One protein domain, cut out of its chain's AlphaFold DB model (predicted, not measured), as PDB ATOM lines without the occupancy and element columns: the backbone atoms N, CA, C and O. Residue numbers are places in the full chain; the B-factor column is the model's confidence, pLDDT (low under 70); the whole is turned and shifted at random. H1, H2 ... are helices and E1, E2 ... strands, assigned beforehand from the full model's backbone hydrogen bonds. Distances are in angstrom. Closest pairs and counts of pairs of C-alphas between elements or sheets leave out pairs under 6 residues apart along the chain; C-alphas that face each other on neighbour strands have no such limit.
ATOM      1  N   ILE A   5     -95.629 -16.162-128.227       87.94
ATOM      2  CA  ILE A   5     -95.984 -14.739-128.184       87.94
ATOM      3  C   ILE A   5     -96.062 -14.312-126.720       87.94
ATOM      4  O   ILE A   5     -96.660 -15.005-125.898       87.94
ATOM      5  N   THR A   6     -95.448 -13.179-126.390       89.00
ATOM      6  CA  THR A   6     -95.521 -12.550-125.065       89.00
ATOM      7  C   THR A   6     -95.987 -11.102-125.203       89.00
ATOM      8  O   THR A   6     -95.785 -10.492-126.249       89.00
ATOM      9  N   GLY A   7     -96.643 -10.559-124.173       85.75
ATOM     10  CA  GLY A   7     -97.121  -9.167-124.175       85.75
ATOM     11  C   GLY A   7     -98.500  -8.929-124.807       85.75
ATOM     12  O   GLY A   7     -98.936  -7.786-124.877       85.75
ATOM     13  N   GLY A   8     -99.219  -9.981-125.217       87.12
ATOM     14  CA  GLY A   8    -100.575  -9.878-125.767       87.12
ATOM     15  C   GLY A   8    -101.350 -11.198-125.718       87.12
ATOM     16  O   GLY A   8    -100.760 -12.254-125.492       87.12
ATOM     17  N   ASP A   9    -102.666 -11.127-125.935       87.75
ATOM     18  CA  ASP A   9    -103.588 -12.272-125.957       87.75
ATOM     19  C   ASP A   9    -104.479 -12.212-127.211       87.75
ATOM     20  O   ASP A   9    -104.957 -11.142-127.584       87.75
ATOM     21  N   ALA A  10    -104.717 -13.353-127.860       88.56
ATOM     22  CA  ALA A  10    -105.591 -13.454-129.028       88.56
ATOM     23  C   ALA A  10    -107.065 -13.162-128.690       88.56
ATOM     24  O   ALA A  10    -107.811 -12.714-129.567       88.56
ATOM     25  N   ASP A  11    -107.470 -13.377-127.434       90.69
ATOM     26  CA  ASP A  11    -108.820 -13.082-126.942       90.69
ATOM     27  C   ASP A  11    -109.053 -11.576-126.696       90.69
ATOM     28  O   ASP A  11    -110.201 -11.135-126.555       90.69
ATOM     29  N   ASP A  12    -107.990 -10.759-126.678       90.25
ATOM     30  CA  ASP A  12    -108.104  -9.307-126.560       90.25
ATOM     31  C   ASP A  12    -108.704  -8.698-127.839       90.25
ATOM     32  O   ASP A  12    -108.204  -8.863-128.952       90.25
ATOM     33  N   ARG A  13    -109.795  -7.942-127.689       88.06
ATOM     34  CA  ARG A  13    -110.429  -7.213-128.800       88.06
ATOM     35  C   ARG A  13    -109.751  -5.876-129.107       88.06
ATOM     36  O   ARG A  13    -110.193  -5.182-130.019       88.06
ATOM     37  N   GLY A  14    -108.732  -5.496-128.342       90.88
ATOM     38  CA  GLY A  14    -107.914  -4.312-128.547       90.88
ATOM     39  C   GLY A  14    -106.882  -4.443-129.677       90.88
ATOM     40  O   GLY A  14    -106.789  -5.474-130.352       90.88
ATOM     41  N   PRO A  15    -106.082  -3.383-129.893       90.88
ATOM     42  CA  PRO A  15    -105.089  -3.324-130.966       90.88
ATOM     43  C   PRO A  15    -103.977  -4.368-130.803       90.88
ATOM     44  O   PRO A  15    -103.537  -4.950-131.790       90.88
ATOM     45  N   VAL A  16    -103.568  -4.669-129.566       91.69
ATOM     46  CA  VAL A  16    -102.558  -5.699-129.281       91.69
ATOM     47  C   VAL A  16    -103.092  -7.085-129.647       91.69
ATOM     48  O   VAL A  16    -102.421  -7.822-130.365       91.69
ATOM     49  N   GLY A  17    -104.321  -7.430-129.248       90.56
ATOM     50  CA  GLY A  17    -104.920  -8.710-129.631       90.56
ATOM     51  C   GLY A  17    -105.150  -8.878-131.138       90.56
ATOM     52  O   GLY A  17    -105.031  -9.989-131.652       90.56
ATOM     53  N   CYS A  18    -105.390  -7.787-131.876       90.69
ATOM     54  CA  CYS A  18    -105.408  -7.797-133.347       90.69
ATOM     55  C   CYS A  18    -104.056  -8.229-133.941       90.69
ATOM     56  O   CYS A  18    -104.009  -9.136-134.773       90.69
ATOM     57  N   VAL A  19    -102.948  -7.670-133.443       89.25
ATOM     58  CA  VAL A  19    -101.586  -8.059-133.852       89.25
ATOM     59  C   VAL A  19    -101.294  -9.521-133.507       89.25
ATOM     60  O   VAL A  19    -100.751 -10.253-134.332       89.25
ATOM     61  N   VAL A  20    -101.702  -9.985-132.321       89.81
ATOM     62  CA  VAL A  20    -101.524 -11.388-131.911       89.81
ATOM     63  C   VAL A  20    -102.253 -12.342-132.861       89.81
ATOM     64  O   VAL A  20    -101.650 -13.307-133.334       89.81
ATOM     65  N   ARG A  21    -103.528 -12.078-133.179       90.00
ATOM     66  CA  ARG A  21    -104.303 -12.916-134.111       90.00
ATOM     67  C   ARG A  21    -103.715 -12.902-135.519       90.00
ATOM     68  O   ARG A  21    -103.630 -13.962-136.135       90.00
ATOM     69  N   PHE A  22    -103.245 -11.745-135.986       86.88
ATOM     70  CA  PHE A  22    -102.568 -11.615-137.276       86.88
ATOM     71  C   PHE A  22    -101.311 -12.501-137.361       86.88
ATOM     72  O   PHE A  22    -101.167 -13.284-138.300       86.88
ATOM     73  N   ILE A  23    -100.438 -12.443-136.350       84.62
ATOM     74  CA  ILE A  23     -99.193 -13.231-136.300       84.62
ATOM     75  C   ILE A  23     -99.484 -14.735-136.199       84.62
ATOM     76  O   ILE A  23     -98.870 -15.534-136.905       84.62
ATOM     77  N   LEU A  24    -100.432 -15.137-135.342       85.31
ATOM     78  CA  LEU A  24    -100.808 -16.547-135.188       85.31
ATOM     79  C   LEU A  24    -101.393 -17.130-136.478       85.31
ATOM     80  O   LEU A  24    -101.083 -18.269-136.823       85.31
ATOM     81  N   ALA A  25    -102.205 -16.357-137.200       80.19
ATOM     82  CA  ALA A  25    -102.746 -16.770-138.488       80.19
ATOM     83  C   ALA A  25    -101.649 -16.908-139.559       80.19
ATOM     84  O   ALA A  25    -101.640 -17.894-140.296       80.19
ATOM     85  N   GLY A  26    -100.690 -15.973-139.599       76.88
ATOM     86  CA  GLY A  26     -99.545 -16.021-140.515       76.88
ATOM     87  C   GLY A  26     -98.599 -17.203-140.269       76.88
ATOM     88  O   GLY A  26     -98.092 -17.785-141.227       76.88
ATOM     89  N   GLU A  27     -98.394 -17.605-139.009       77.94
ATOM     90  CA  GLU A  27     -97.653 -18.833-138.672       77.94
ATOM     91  C   GLU A  27     -98.458 -20.099-138.999       77.94
ATOM     92  O   GLU A  27     -97.950 -21.052-139.585       77.94
ATOM     93  N   ALA A  28     -99.760 -20.114-138.717       79.12
ATOM     94  CA  ALA A  28    -100.603 -21.247-139.099       79.12
ATOM     95  C   ALA A  28    -100.729 -21.428-140.629       79.12
ATOM     96  O   ALA A  28    -101.289 -22.431-141.081       79.12
ATOM     97  N   GLY A  29    -100.240 -20.469-141.427       71.56
ATOM     98  CA  GLY A  29    -100.440 -20.413-142.873       71.56
ATOM     99  C   GLY A  29    -101.903 -20.174-143.258       71.56
ATOM    100  O   GLY A  29    -102.303 -20.484-144.383       71.56
ATOM    101  N   ASP A  30    -102.717 -19.656-142.333       77.44
ATOM    102  CA  ASP A  30    -104.126 -19.340-142.549       77.44
ATOM    103  C   ASP A  30    -104.262 -17.915-143.094       77.44
ATOM    104  O   ASP A  30    -104.537 -16.950-142.379       77.44
ATOM    105  N   ASN A  31    -104.068 -17.791-144.408       72.69
ATOM    106  CA  ASN A  31    -104.169 -16.520-145.124       72.69
ATOM    107  C   ASN A  31    -105.526 -15.824-144.932       72.69
ATOM    108  O   ASN A  31    -105.593 -14.597-144.961       72.69
ATOM    109  N   ALA A  32    -106.615 -16.584-144.771       77.88
ATOM    110  CA  ALA A  32    -107.951 -16.014-144.621       77.88
ATOM    111  C   ALA A  32    -108.122 -15.380-143.237       77.88
ATOM    112  O   ALA A  32    -108.638 -14.266-143.132       77.88
ATOM    113  N   ALA A  33    -107.642 -16.056-142.190       81.19
ATOM    114  CA  ALA A  33    -107.609 -15.501-140.843       81.19
ATOM    115  C   ALA A  33    -106.641 -14.310-140.740       81.19
ATOM    116  O   ALA A  33    -106.984 -13.305-140.121       81.19
ATOM    117  N   ALA A  34    -105.481 -14.365-141.403       80.62
ATOM    118  CA  ALA A  34    -104.530 -13.256-141.410       80.62
ATOM    119  C   ALA A  34    -105.108 -12.028-142.130       80.62
ATOM    120  O   ALA A  34    -105.048 -10.917-141.610       80.62
ATOM    121  N   ALA A  35    -105.754 -12.225-143.284       80.56
ATOM    122  CA  ALA A  35    -106.426 -11.150-144.008       80.56
ATOM    123  C   ALA A  35    -107.591 -10.532-143.212       80.56
ATOM    124  O   ALA A  35    -107.833  -9.332-143.316       80.56
ATOM    125  N   ALA A  36    -108.292 -11.312-142.383       85.69
ATOM    126  CA  ALA A  36    -109.373 -10.793-141.544       85.69
ATOM    127  C   ALA A  36    -108.890  -9.761-140.507       85.69
ATOM    128  O   ALA A  36    -109.640  -8.848-140.163       85.69
ATOM    129  N   GLU A  37    -107.640  -9.866-140.052       87.62
ATOM    130  CA  GLU A  37    -107.035  -8.934-139.091       87.62
ATOM    131  C   GLU A  37    -106.386  -7.711-139.760       87.62
ATOM    132  O   GLU A  37    -105.926  -6.800-139.074       87.62
ATOM    133  N   LEU A  38    -106.383  -7.628-141.092       86.62
ATOM    134  CA  LEU A  38    -105.859  -6.467-141.809       86.62
ATOM    135  C   LEU A  38    -106.862  -5.316-141.877       86.62
ATOM    136  O   LEU A  38    -108.090  -5.495-141.851       86.62
ATOM    137  N   HIS A  39    -106.316  -4.109-141.998       90.19
ATOM    138  CA  HIS A  39    -107.082  -2.932-142.369       90.19
ATOM    139  C   HIS A  39    -107.578  -3.063-143.829       90.19
ATOM    140  O   HIS A  39    -106.795  -3.468-144.692       90.19
ATOM    141  N   PRO A  40    -108.840  -2.704-144.153       83.44
ATOM    142  CA  PRO A  40    -109.395  -2.802-145.509       83.44
ATOM    143  C   PRO A  40    -108.527  -2.196-146.619       83.44
ATOM    144  O   PRO A  40    -108.378  -2.803-147.675       83.44
ATOM    145  N   ASP A  41    -107.899  -1.048-146.358       80.50
ATOM    146  CA  ASP A  41    -106.976  -0.385-147.293       80.50
ATOM    147  C   ASP A  41    -105.781  -1.266-147.710       80.50
ATOM    148  O   ASP A  41    -105.263  -1.106-148.811       80.50
ATOM    149  N   CYS A  42    -105.367  -2.229-146.878       69.94
ATOM    150  CA  CYS A  42    -104.293  -3.176-147.195       69.94
ATOM    151  C   CYS A  42    -104.780  -4.385-148.011       69.94
ATOM    152  O   CYS A  42    -103.982  -5.031-148.689       69.94
ATOM    153  N   LEU A  43    -106.081  -4.702-147.984       65.00
ATOM    154  CA  LEU A  43    -106.633  -5.880-148.667       65.00
ATOM    155  C   LEU A  43    -106.567  -5.764-150.195       65.00
ATOM    156  O   LEU A  43    -106.491  -6.779-150.880       65.00
ATOM    157  N   ALA A  44    -106.576  -4.541-150.731       55.81
ATOM    158  CA  ALA A  44    -106.465  -4.295-152.168       55.81
ATOM    159  C   ALA A  44    -105.030  -4.468-152.710       55.81
ATOM    160  O   ALA A  44    -104.853  -4.606-153.920       55.81
ATOM    161  N   SER A  45    -104.019  -4.460-151.834       52.09
ATOM    162  CA  SER A  45    -102.595  -4.418-152.201       52.09
ATOM    163  C   SER A  45    -101.870  -5.761-152.049       52.09
ATOM    164  O   SER A  45    -100.744  -5.901-152.522       52.09
ATOM    165  N   ILE A  46    -102.490  -6.763-151.418       55.91
ATOM    166  CA  ILE A  46    -101.867  -8.068-151.168       55.91
ATOM    167  C   ILE A  46    -102.186  -9.032-152.315       55.91
ATOM    168  O   ILE A  46    -103.297  -9.537-152.430       55.91
ATOM    169  N   ASN A  47    -101.179  -9.319-153.144       48.12
ATOM    170  CA  ASN A  47    -101.228 -10.326-154.216       48.12
ATOM    171  C   ASN A  47    -100.394 -11.587-153.879       48.12
ATOM    172  O   ASN A  47     -99.778 -12.183-154.763       48.12
ATOM    173  N   GLY A  48    -100.355 -12.007-152.607       49.12
ATOM    174  CA  GLY A  48     -99.578 -13.172-152.154       49.12
ATOM    175  C   GLY A  48    -100.018 -13.733-150.794       49.12
ATOM    176  O   GLY A  48    -100.883 -13.162-150.135       49.12
ATOM    177  N   ASP A  49     -99.430 -14.866-150.390       52.38
ATOM    178  CA  ASP A  49     -99.668 -15.485-149.075       52.38
ATOM    179  C   ASP A  49     -99.143 -14.582-147.943       52.38
ATOM    180  O   ASP A  49     -98.011 -14.099-148.008       52.38
ATOM    181  N   VAL A  50     -99.921 -14.417-146.870       54.62
ATOM    182  CA  VAL A  50     -99.465 -13.742-145.647       54.62
ATOM    183  C   VAL A  50     -98.765 -14.787-144.785       54.62
ATOM    184  O   VAL A  50     -99.410 -15.549-144.070       54.62
ATOM    185  N   LYS A  51     -97.436 -14.855-144.882       53.34
ATOM    186  CA  LYS A  51     -96.613 -15.754-144.061       53.34
ATOM    187  C   LYS A  51     -95.805 -14.955-143.057       53.34
ATOM    188  O   LYS A  51     -95.300 -13.879-143.377       53.34
ATOM    189  N   SER A  52     -95.648 -15.517-141.863       51.72
ATOM    190  CA  SER A  52     -94.651 -15.029-140.912       51.72
ATOM    191  C   SER A  52     -93.261 -15.021-141.570       51.72
ATOM    192  O   SER A  52     -92.961 -15.930-142.355       51.72
ATOM    193  N   PRO A  53     -92.403 -14.027-141.276       52.22
ATOM    194  CA  PRO A  53     -91.048 -13.986-141.811       52.22
ATOM    195  C   PRO A  53     -90.298 -15.295-141.513       52.22
ATOM    196  O   PRO A  53     -90.392 -15.814-140.392       52.22
ATOM    197  N   PRO A  54     -89.572 -15.867-142.493       53.22
ATOM    198  CA  PRO A  54     -88.845 -17.109-142.282       53.22
ATOM    199  C   PRO A  54     -87.787 -16.918-141.191       53.22
ATOM    200  O   PRO A  54     -87.045 -15.942-141.200       53.22
ATOM    201  N   GLY A  55     -87.711 -17.869-140.258       60.25
ATOM    202  CA  GLY A  55     -86.700 -17.856-139.199       60.25
ATOM    203  C   GLY A  55     -87.108 -17.162-137.896       60.25
ATOM    204  O   GLY A  55     -86.261 -17.029-137.025       60.25
ATOM    205  N   ILE A  56     -88.373 -16.774-137.704       71.75
ATOM    206  CA  ILE A  56     -88.855 -16.270-136.404       71.75
ATOM    207  C   ILE A  56     -89.389 -17.417-135.534       71.75
ATOM    208  O   ILE A  56     -90.189 -18.238-135.973       71.75
ATOM    209  N   THR A  57     -88.955 -17.465-134.272       79.62
ATOM    210  CA  THR A  57     -89.364 -18.465-133.264       79.62
ATOM    211  C   THR A  57     -90.257 -17.903-132.157       79.62
ATOM    212  O   THR A  57     -90.915 -18.666-131.441       79.62
ATOM    213  N   GLY A  58     -90.337 -16.579-132.027       84.12
ATOM    214  CA  GLY A  58     -91.300 -15.941-131.141       84.12
ATOM    215  C   GLY A  58     -91.332 -14.424-131.250       84.12
ATOM    216  O   GLY A  58     -90.449 -13.812-131.847       84.12
ATOM    217  N   VAL A  59     -92.351 -13.819-130.649       86.44
ATOM    218  CA  VAL A  59     -92.597 -12.374-130.671       86.44
ATOM    219  C   VAL A  59     -92.863 -11.866-129.258       86.44
ATOM    220  O   VAL A  59     -93.660 -12.441-128.518       86.44
ATOM    221  N   ALA A  60     -92.211 -10.773-128.875       90.00
ATOM    222  CA  ALA A  60     -92.536 -10.025-127.667       90.00
ATOM    223  C   ALA A  60     -93.148  -8.680-128.057       90.00
ATOM    224  O   ALA A  60     -92.493  -7.884-128.722       90.00
ATOM    225  N   LEU A  61     -94.404  -8.455-127.675       89.94
ATOM    226  CA  LEU A  61     -95.104  -7.192-127.875       89.94
ATOM    227  C   LEU A  61     -94.861  -6.289-126.664       89.94
ATOM    228  O   LEU A  61     -95.031  -6.714-125.519       89.94
ATOM    229  N   ASP A  62     -94.455  -5.054-126.924       87.69
ATOM    230  CA  ASP A  62     -94.295  -4.020-125.910       87.69
ATOM    231  C   ASP A  62     -95.591  -3.188-125.783       87.69
ATOM    232  O   ASP A  62     -96.568  -3.385-126.511       87.69
ATOM    233  N   GLU A  63     -95.628  -2.271-124.811       87.94
ATOM    234  CA  GLU A  63     -96.823  -1.471-124.524       87.94
ATOM    235  C   GLU A  63     -97.219  -0.594-125.733       87.94
ATOM    236  O   GLU A  63     -96.361   0.085-126.307       87.94
ATOM    237  N   PRO A  64     -98.504  -0.593-126.140       89.38
ATOM    238  CA  PRO A  64     -98.953   0.168-127.297       89.38
ATOM    239  C   PRO A  64     -98.858   1.680-127.064       89.38
ATOM    240  O   PRO A  64     -99.253   2.198-126.020       89.38
ATOM    241  N   LEU A  65     -98.412   2.407-128.087       88.69
ATOM    242  CA  LEU A  65     -98.282   3.862-128.100       88.69
ATOM    243  C   LEU A  65     -99.294   4.467-129.072       88.69
ATOM    244  O   LEU A  65     -99.421   4.019-130.207       88.69
ATOM    245  N   THR A  66    -100.011   5.510-128.657       87.75
ATOM    246  CA  THR A  66    -100.875   6.265-129.576       87.75
ATOM    247  C   THR A  66    -100.076   7.381-130.236       87.75
ATOM    248  O   THR A  66     -99.597   8.282-129.550       87.75
ATOM    249  N   VAL A  67     -99.963   7.339-131.563       78.88
ATOM    250  CA  VAL A  67     -99.240   8.325-132.374       78.88
ATOM    251  C   VAL A  67    -100.172   8.782-133.489       78.88
ATOM    252  O   VAL A  67    -100.685   7.963-134.244       78.88
ATOM    253  N   GLU A  68    -100.461  10.083-133.539       74.88
ATOM    254  CA  GLU A  68    -101.268  10.715-134.602       74.88
ATOM    255  C   GLU A  68    -102.640  10.056-134.877       74.88
ATOM    256  O   GLU A  68    -103.188  10.141-135.971       74.88
ATOM    257  N   GLY A  69    -103.238   9.422-133.862       75.00
ATOM    258  CA  GLY A  69    -104.535   8.741-133.971       75.00
ATOM    259  C   GLY A  69    -104.458   7.257-134.348       75.00
ATOM    260  O   GLY A  69    -105.480   6.573-134.286       75.00
ATOM    261  N   ASN A  70    -103.262   6.745-134.644       85.06
ATOM    262  CA  ASN A  70    -102.977   5.324-134.823       85.06
ATOM    263  C   ASN A  70    -102.417   4.707-133.534       85.06
ATOM    264  O   ASN A  70    -101.876   5.408-132.673       85.06
ATOM    265  N   VAL A  71    -102.522   3.383-133.398       92.00
ATOM    266  CA  VAL A  71    -101.900   2.645-132.293       92.00
ATOM    267  C   VAL A  71    -100.695   1.876-132.812       92.00
ATOM    268  O   VAL A  71    -100.831   0.965-133.618       92.00
ATOM    269  N   HIS A  72     -99.516   2.242-132.333       91.19
ATOM    270  CA  HIS A  72     -98.253   1.585-132.628       91.19
ATOM    271  C   HIS A  72     -98.027   0.519-131.563       91.19
ATOM    272  O   HIS A  72     -97.992   0.831-130.376       91.19
ATOM    273  N   VAL A  73     -97.879  -0.733-131.974       90.38
ATOM    274  CA  VAL A  73     -97.570  -1.873-131.111       90.38
ATOM    275  C   VAL A  73     -96.145  -2.310-131.443       90.38
ATOM    276  O   VAL A  73     -95.941  -3.018-132.436       90.38
ATOM    277  N   PRO A  74     -95.133  -1.852-130.684       89.31
ATOM    278  CA  PRO A  74     -93.763  -2.283-130.900       89.31
ATOM    279  C   PRO A  74     -93.636  -3.777-130.596       89.31
ATOM    280  O   PRO A  74     -94.222  -4.293-129.647       89.31
ATOM    281  N   ALA A  75     -92.871  -4.470-131.422       84.19
ATOM    282  CA  ALA A  75     -92.661  -5.898-131.372       84.19
ATOM    283  C   ALA A  75     -91.174  -6.216-131.536       84.19
ATOM    284  O   ALA A  75     -90.465  -5.605-132.336       84.19
ATOM    285  N   ARG A  76     -90.719  -7.218-130.794       84.44
ATOM    286  CA  ARG A  76     -89.395  -7.828-130.900       84.44
ATOM    287  C   ARG A  76     -89.544  -9.243-131.430       84.44
ATOM    288  O   ARG A  76     -90.149 -10.092-130.768       84.44
ATOM    289  N   LEU A  77     -89.068  -9.472-132.648       83.56
ATOM    290  CA  LEU A  77     -89.109 -10.748-133.355       83.56
ATOM    291  C   LEU A  77     -87.818 -11.514-133.046       83.56
ATOM    292  O   LEU A  77     -86.729 -11.036-133.345       83.56
ATOM    293  N   ASN A  78     -87.942 -12.700-132.454       81.50
ATOM    294  CA  ASN A  78     -86.810 -13.479-131.957       81.50
ATOM    295  C   ASN A  78     -86.483 -14.638-132.905       81.50
ATOM    296  O   ASN A  78     -87.337 -15.498-133.155       81.50
ATOM    297  N   GLY A  79     -85.244 -14.697-133.391       80.06
ATOM    298  CA  GLY A  79     -84.722 -15.805-134.188       80.06
ATOM    299  C   GLY A  79     -84.246 -17.000-133.344       80.06
ATOM    300  O   GLY A  79     -84.007 -16.866-132.141       80.06
ATOM    301  N   PRO A  80     -84.089 -18.196-133.946       72.19
ATOM    302  CA  PRO A  80     -83.617 -19.405-133.260       72.19
ATOM    303  C   PRO A  80     -82.161 -19.304-132.781       72.19
ATOM    304  O   PRO A  80     -81.733 -20.090-131.939       72.19
ATOM    305  N   ASP A  81     -81.401 -18.364-133.338       70.38
ATOM    306  CA  ASP A  81     -80.001 -18.053-133.048       70.38
ATOM    307  C   ASP A  81     -79.830 -16.970-131.967       70.38
ATOM    308  O   ASP A  81     -78.704 -16.617-131.620       70.38
ATOM    309  N   GLY A  82     -80.935 -16.462-131.409       71.19
ATOM    310  CA  GLY A  82     -80.929 -15.372-130.436       71.19
ATOM    311  C   GLY A  82     -80.883 -13.972-131.056       71.19
ATOM    312  O   GLY A  82     -80.717 -13.006-130.313       71.19
ATOM    313  N   SER A  83     -81.035 -13.848-132.380       70.69
ATOM    314  CA  SER A  83     -81.248 -12.553-133.036       70.69
ATOM    315  C   SER A  83     -82.572 -11.911-132.593       70.69
ATOM    316  O   SER A  83     -83.566 -12.604-132.365       70.69
ATOM    317  N   ASP A  84     -82.578 -10.582-132.463       77.62
ATOM    318  CA  ASP A  84     -83.759  -9.769-132.144       77.62
ATOM    319  C   ASP A  84     -83.934  -8.708-133.238       77.62
ATOM    320  O   ASP A  84     -83.031  -7.905-133.490       77.62
ATOM    321  N   GLN A  85     -85.090  -8.715-133.901       74.38
ATOM    322  CA  GLN A  85     -85.487  -7.710-134.880       74.38
ATOM    323  C   GLN A  85     -86.661  -6.899-134.339       74.38
ATOM    324  O   GLN A  85     -87.699  -7.442-133.965       74.38
ATOM    325  N   ARG A  86     -86.535  -5.572-134.366       81.69
ATOM    326  CA  ARG A  86     -87.628  -4.675-133.987       81.69
ATOM    327  C   ARG A  86     -88.567  -4.449-135.164       81.69
ATOM    328  O   ARG A  86     -88.118  -4.191-136.277       81.69
ATOM    329  N   PHE A  87     -89.861  -4.513-134.890       81.88
ATOM    330  CA  PHE A  87     -90.933  -4.215-135.827       81.88
ATOM    331  C   PHE A  87     -92.026  -3.432-135.106       81.88
ATOM    332  O   PHE A  87     -92.313  -3.707-133.949       81.88
ATOM    333  N   VAL A  88     -92.650  -2.456-135.750       87.88
ATOM    334  CA  VAL A  88     -93.764  -1.694-135.179       87.88
ATOM    335  C   VAL A  88     -95.017  -2.005-135.978       87.88
ATOM    336  O   VAL A  88     -95.139  -1.610-137.133       87.88
ATOM    337  N   PHE A  89     -95.971  -2.697-135.357       87.19
ATOM    338  CA  PHE A  89     -97.285  -2.894-135.958       87.19
ATOM    339  C   PHE A  89     -98.130  -1.644-135.743       87.19
ATOM    340  O   PHE A  89     -98.452  -1.293-134.612       87.19
ATOM    341  N   VAL A  90     -98.514  -0.979-136.824       90.44
ATOM    342  CA  VAL A  90     -99.488   0.105-136.785       90.44
ATOM    343  C   VAL A  90    -100.878  -0.486-136.958       90.44
ATOM    344  O   VAL A  90    -101.181  -1.172-137.933       90.44
ATOM    345  N   VAL A  91    -101.732  -0.217-135.979       92.44
ATOM    346  CA  VAL A  91    -103.099  -0.715-135.907       92.44
ATOM    347  C   VAL A  91    -104.050   0.470-135.917       92.44
ATOM    348  O   VAL A  91    -103.903   1.416-135.136       92.44
ATOM    349  N   ARG A  92    -105.051   0.410-136.795       93.12
ATOM    350  CA  ARG A  92    -106.049   1.469-136.969       93.12
ATOM    351  C   ARG A  92    -107.457   0.951-136.668       93.12
ATOM    352  O   ARG A  92    -107.726  -0.235-136.884       93.12
ATOM    353  N   PRO A  93    -108.364   1.805-136.167       90.06
ATOM    354  CA  PRO A  93    -109.748   1.411-135.943       90.06
ATOM    355  C   PRO A  93    -110.472   1.176-137.279       90.06
ATOM    356  O   PRO A  93    -110.356   1.974-138.207       90.06
ATOM    357  N   VAL A  94    -111.248   0.095-137.358       87.38
ATOM    358  CA  VAL A  94    -112.094  -0.278-138.502       87.38
ATOM    359  C   VAL A  94    -113.487  -0.580-137.970       87.38
ATOM    360  O   VAL A  94    -113.706  -1.663-137.443       87.38
ATOM    361  N   GLU A  95    -114.416   0.366-138.099       84.56
ATOM    362  CA  GLU A  95    -115.801   0.253-137.607       84.56
ATOM    363  C   GLU A  95    -115.901  -0.281-136.159       84.56
ATOM    364  O   GLU A  95    -115.773   0.495-135.212       84.56
ATOM    365  N   ASP A  96    -116.137  -1.586-135.980       85.12
ATOM    366  CA  ASP A  96    -116.313  -2.285-134.703       85.12
ATOM    367  C   ASP A  96    -115.108  -3.150-134.273       85.12
ATOM    368  O   ASP A  96    -115.179  -3.868-133.269       85.12
ATOM    369  N   ARG A  97    -113.993  -3.070-135.003       90.12
ATOM    370  CA  ARG A  97    -112.754  -3.810-134.744       90.12
ATOM    371  C   ARG A  97    -111.509  -2.954-134.975       90.12
ATOM    372  O   ARG A  97    -111.571  -1.759-135.257       90.12
ATOM    373  N   TRP A  98    -110.357  -3.597-134.862       92.31
ATOM    374  CA  TRP A  98    -109.061  -3.052-135.242       92.31
ATOM    375  C   TRP A  98    -108.547  -3.773-136.488       92.31
ATOM    376  O   TRP A  98    -108.962  -4.901-136.772       92.31
ATOM    377  N   GLY A  99    -107.677  -3.111-137.246       91.38
ATOM    378  CA  GLY A  99    -106.995  -3.703-138.389       91.38
ATOM    379  C   GLY A  99    -105.530  -3.293-138.432       91.38
ATOM    380  O   GLY A  99    -105.218  -2.112-138.263       91.38
ATOM    381  N   VAL A 100    -104.647  -4.261-138.672       88.88
ATOM    382  CA  VAL A 100    -103.225  -4.013-138.927       88.88
ATOM    383  C   VAL A 100    -103.086  -3.338-140.288       88.88
ATOM    384  O   VAL A 100    -103.542  -3.860-141.307       88.88
ATOM    385  N   ASP A 101    -102.462  -2.170-140.297       88.75
ATOM    386  CA  ASP A 101    -102.090  -1.462-141.512       88.75
ATOM    387  C   ASP A 101    -100.634  -1.797-141.823       88.75
ATOM    388  O   ASP A 101     -99.721  -1.255-141.204       88.75
ATOM    389  N   LEU A 102    -100.401  -2.748-142.728       81.38
ATOM    390  CA  LEU A 102     -99.045  -3.198-143.050       81.38
ATOM    391  C   LEU A 102     -98.208  -2.089-143.686       81.38
ATOM    392  O   LEU A 102     -97.012  -2.022-143.418       81.38
ATOM    393  N   ASN A 103     -98.819  -1.203-144.474       78.44
ATOM    394  CA  ASN A 103     -98.089  -0.116-145.118       78.44
ATOM    395  C   ASN A 103     -97.605   0.891-144.071       78.44
ATOM    396  O   ASN A 103     -96.427   1.236-144.053       78.44
ATOM    397  N   GLU A 104     -98.480   1.290-143.146       82.62
ATOM    398  CA  GLU A 104     -98.099   2.163-142.032       82.62
ATOM    399  C   GLU A 104     -97.195   1.452-141.011       82.62
ATOM    400  O   GLU A 104     -96.311   2.080-140.439       82.62
ATOM    401  N   SER A 105     -97.335   0.135-140.824       80.25
ATOM    402  CA  SER A 105     -96.437  -0.665-139.971       80.25
ATOM    403  C   SER A 105     -95.009  -0.664-140.504       80.25
ATOM    404  O   SER A 105     -94.049  -0.452-139.765       80.25
ATOM    405  N   LEU A 106     -94.858  -0.871-141.808       76.81
ATOM    406  CA  LEU A 106     -93.565  -0.839-142.472       76.81
ATOM    407  C   LEU A 106     -92.988   0.590-142.468       76.81
ATOM    408  O   LEU A 106     -91.821   0.747-142.118       76.81
ATOM    409  N   LYS A 107     -93.803   1.635-142.698       74.94
ATOM    410  CA  LYS A 107     -93.384   3.042-142.508       74.94
ATOM    411  C   LYS A 107     -92.897   3.325-141.095       74.94
ATOM    412  O   LYS A 107     -91.832   3.906-140.919       74.94
ATOM    413  N   ALA A 108     -93.645   2.893-140.084       75.69
ATOM    414  CA  ALA A 108     -93.294   3.107-138.685       75.69
ATOM    415  C   ALA A 108     -92.052   2.315-138.261       75.69
ATOM    416  O   ALA A 108     -91.320   2.750-137.375       75.69
ATOM    417  N   THR A 109     -91.813   1.157-138.879       71.19
ATOM    418  CA  THR A 109     -90.643   0.319-138.589       71.19
ATOM    419  C   THR A 109     -89.380   0.841-139.267       71.19
ATOM    420  O   THR A 109     -88.308   0.797-138.668       71.19
ATOM    421  N   PHE A 110     -89.494   1.320-140.505       69.00
ATOM    422  CA  PHE A 110     -88.347   1.585-141.372       69.00
ATOM    423  C   PHE A 110     -88.169   3.057-141.772       69.00
ATOM    424  O   PHE A 110     -87.178   3.396-142.412       69.00
ATOM    425  N   GLY A 111     -89.082   3.943-141.372       58.78
ATOM    426  CA  GLY A 111     -88.972   5.386-141.590       58.78
ATOM    427  C   GLY A 111     -89.324   5.873-143.003       58.78
ATOM    428  O   GLY A 111     -88.960   6.997-143.336       58.78
ATOM    429  N   GLY A 112     -90.021   5.075-143.829       57.56
ATOM    430  CA  GLY A 112     -90.403   5.439-145.209       57.56
ATOM    431  C   GLY A 112     -91.439   4.502-145.853       57.56
ATOM    432  O   GLY A 112     -91.731   3.438-145.309       57.56
ATOM    433  N   ASP A 113     -92.044   4.898-146.986       50.72
ATOM    434  CA  ASP A 113     -93.094   4.105-147.654       50.72
ATOM    435  C   ASP A 113     -92.524   2.784-148.213       50.72
ATOM    436  O   ASP A 113     -91.506   2.794-148.907       50.72
ATOM    437  N   PRO A 114     -93.143   1.619-147.961       40.75
ATOM    438  CA  PRO A 114     -92.525   0.332-148.267       40.75
ATOM    439  C   PRO A 114     -92.433   0.058-149.764       40.75
ATOM    440  O   PRO A 114     -91.578  -0.716-150.183       40.75
ATOM    441  N   LEU A 115     -93.290   0.688-150.575       45.94
ATOM    442  CA  LEU A 115     -93.198   0.620-152.034       45.94
ATOM    443  C   LEU A 115     -92.028   1.456-152.570       45.94
ATOM    444  O   LEU A 115     -91.426   1.064-153.570       45.94
ATOM    445  N   GLU A 116     -91.666   2.547-151.890       46.94
ATOM    446  CA  GLU A 116     -90.442   3.309-152.170       46.94
ATOM    447  C   GLU A 116     -89.212   2.489-151.756       46.94
ATOM    448  O   GLU A 116     -88.306   2.295-152.560       46.94
ATOM    449  N   MET A 117     -89.251   1.851-150.581       42.25
ATOM    450  CA  MET A 117     -88.155   1.004-150.090       42.25
ATOM    451  C   MET A 117     -87.938  -0.283-150.910       42.25
ATOM    452  O   MET A 117     -86.799  -0.680-151.145       42.25
ATOM    453  N   MET A 118     -89.006  -0.952-151.370       41.19
ATOM    454  CA  MET A 118     -88.903  -2.105-152.282       41.19
ATOM    455  C   MET A 118     -88.458  -1.681-153.683       41.19
ATOM    456  O   MET A 118     -87.764  -2.448-154.350       41.19
ATOM    457  N   GLY A 119     -88.863  -0.489-154.132       40.91
ATOM    458  CA  GLY A 119     -88.398   0.108-155.379       40.91
ATOM    459  C   GLY A 119     -86.897   0.382-155.347       40.91
ATOM    460  O   GLY A 119     -86.202   0.053-156.308       40.91
ATOM    461  N   ASP A 120     -86.396   0.880-154.221       39.38
ATOM    462  CA  ASP A 120     -84.974   1.138-154.008       39.38
ATOM    463  C   ASP A 120     -84.174  -0.170-153.881       39.38
ATOM    464  O   ASP A 120     -83.182  -0.341-154.586       39.38
ATOM    465  N   ALA A 121     -84.673  -1.167-153.139       35.12
ATOM    466  CA  ALA A 121     -84.012  -2.470-152.986       35.12
ATOM    467  C   ALA A 121     -84.014  -3.338-154.268       35.12
ATOM    468  O   ALA A 121     -83.048  -4.051-154.547       35.12
TER     469      ALA A 121
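This is residues 5 to 121 of the 407 residues of an uncharacterized protein of Planctomycetes bacterium (UniProt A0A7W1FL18). A strongly twisted antiparallel sheet of five strands, with E4 running through the middle of the domain, has the helix H1 packed on one side and the helix H4 packed close over E4 on the other. H2 folds back beside H1 as a helical hairpin, while H5, at the last printed residues, lies farthest from the middle, beyond H4. The printed part has 117 residues with five named helices and five named strands in the order H1 H2 H3 E1 E2 E3 E4 E5 H4 H5, class mixed, helices and strands. The sheet is branched at E3, which has E1, E2 and E4 as neighbours, and E4 also pairs with E5. The whole is compact, with a radius of gyration of the C-alphas of 13.4 A, and rounded, spanning 40 by 38 by 28 A.

The longest strand is E4, residues 84 to 94, 30.6 A from its first C-alpha at (-83.759, -9.769, -132.144) to its last. E3 is residues 70 to 78, 25.0 A long, and E5 is residues 97 to 101, 12.8 A long. E1 is residues 58 to 61 and E2 is residues 65 to 67. The longest helix by residues is H1, residues 15 to 27, 18.8 A long, with C-alpha 15 at (-105.089, -3.324, -130.966). H2 is residues 31 to 36 and H3 is residues 40 to 43. H4 is residues 102 to 110, 11.8 A long, and H5 is residues 114 to 121, 10.1 A long, ending with C-alpha 121 at (-84.012, -2.470, -152.986).

E2, E3, E4 and E5 form a meander, each strand the antiparallel neighbour of the one before. E3 and E4 form a hairpin at 151 degrees between their directions, with N 75 and O 87 at 2.7 A. E4 and E5 form a hairpin at 133 degrees, with N 94 and O 97 at 2.8 A. On the side of E3 away from E4 the pairing is staggered: E2 lies beside residues 70 to 72, with N 65 and O 72 at 2.8 A, and E1 beside residues 74 to 78, with N 76 and O 60 at 2.8 A. E1, E2 and E5 are edge strands. Residues 5 to 6 pair in parallel with residues 59 to 60 of E1. H1 is on the sheet; its closest C-alphas to E5 are those of Pro 15 and Trp 98, 5.8 A apart. H1 touches H2 with residues 21 to 26 alone, in a helical hairpin at a shallow tilt of 12 degrees, opposite ways; the closest C-alphas are those of Phe 22 and Ala 34, 4.9 A apart. H2 only grazes the sheet with residues 34 to 36, and H3 only grazes it with residues 40 to 43. H3 and H4 are close but not clearly touching, the C-alphas of Cys 42 and Leu 102 being the closest at 6.7 A. H4 lies over E4 at a height of 5.2 A over the sheet, and at 31 degrees on the local plane it runs only just slantwise to the strands. The closest C-alphas of H4 and E4 are those of Ser 105 and Val 90, 4.5 A apart. H5 is not on the sheet; it only just touches H4, with 3 pairs of C-alphas within 8 A, the closest those of Leu 106 and Pro 114 at 6.0 A, at a steep tilt of 55 degrees, the same way. In H1, H2, H4 and H5 every O i to N i+4 pair is within hydrogen-bond range; H3 is too short for such a pair.

The two C-alphas farthest apart are those of Asp 81 and Glu 95, 40.5 A. The printed part has no cut. The link from H3 to E1, 14 residues, is long; the other links are tight. The mean pLDDT of the printed part is 76.9, and residues 42 to 55 and 110 to 121 are under 70.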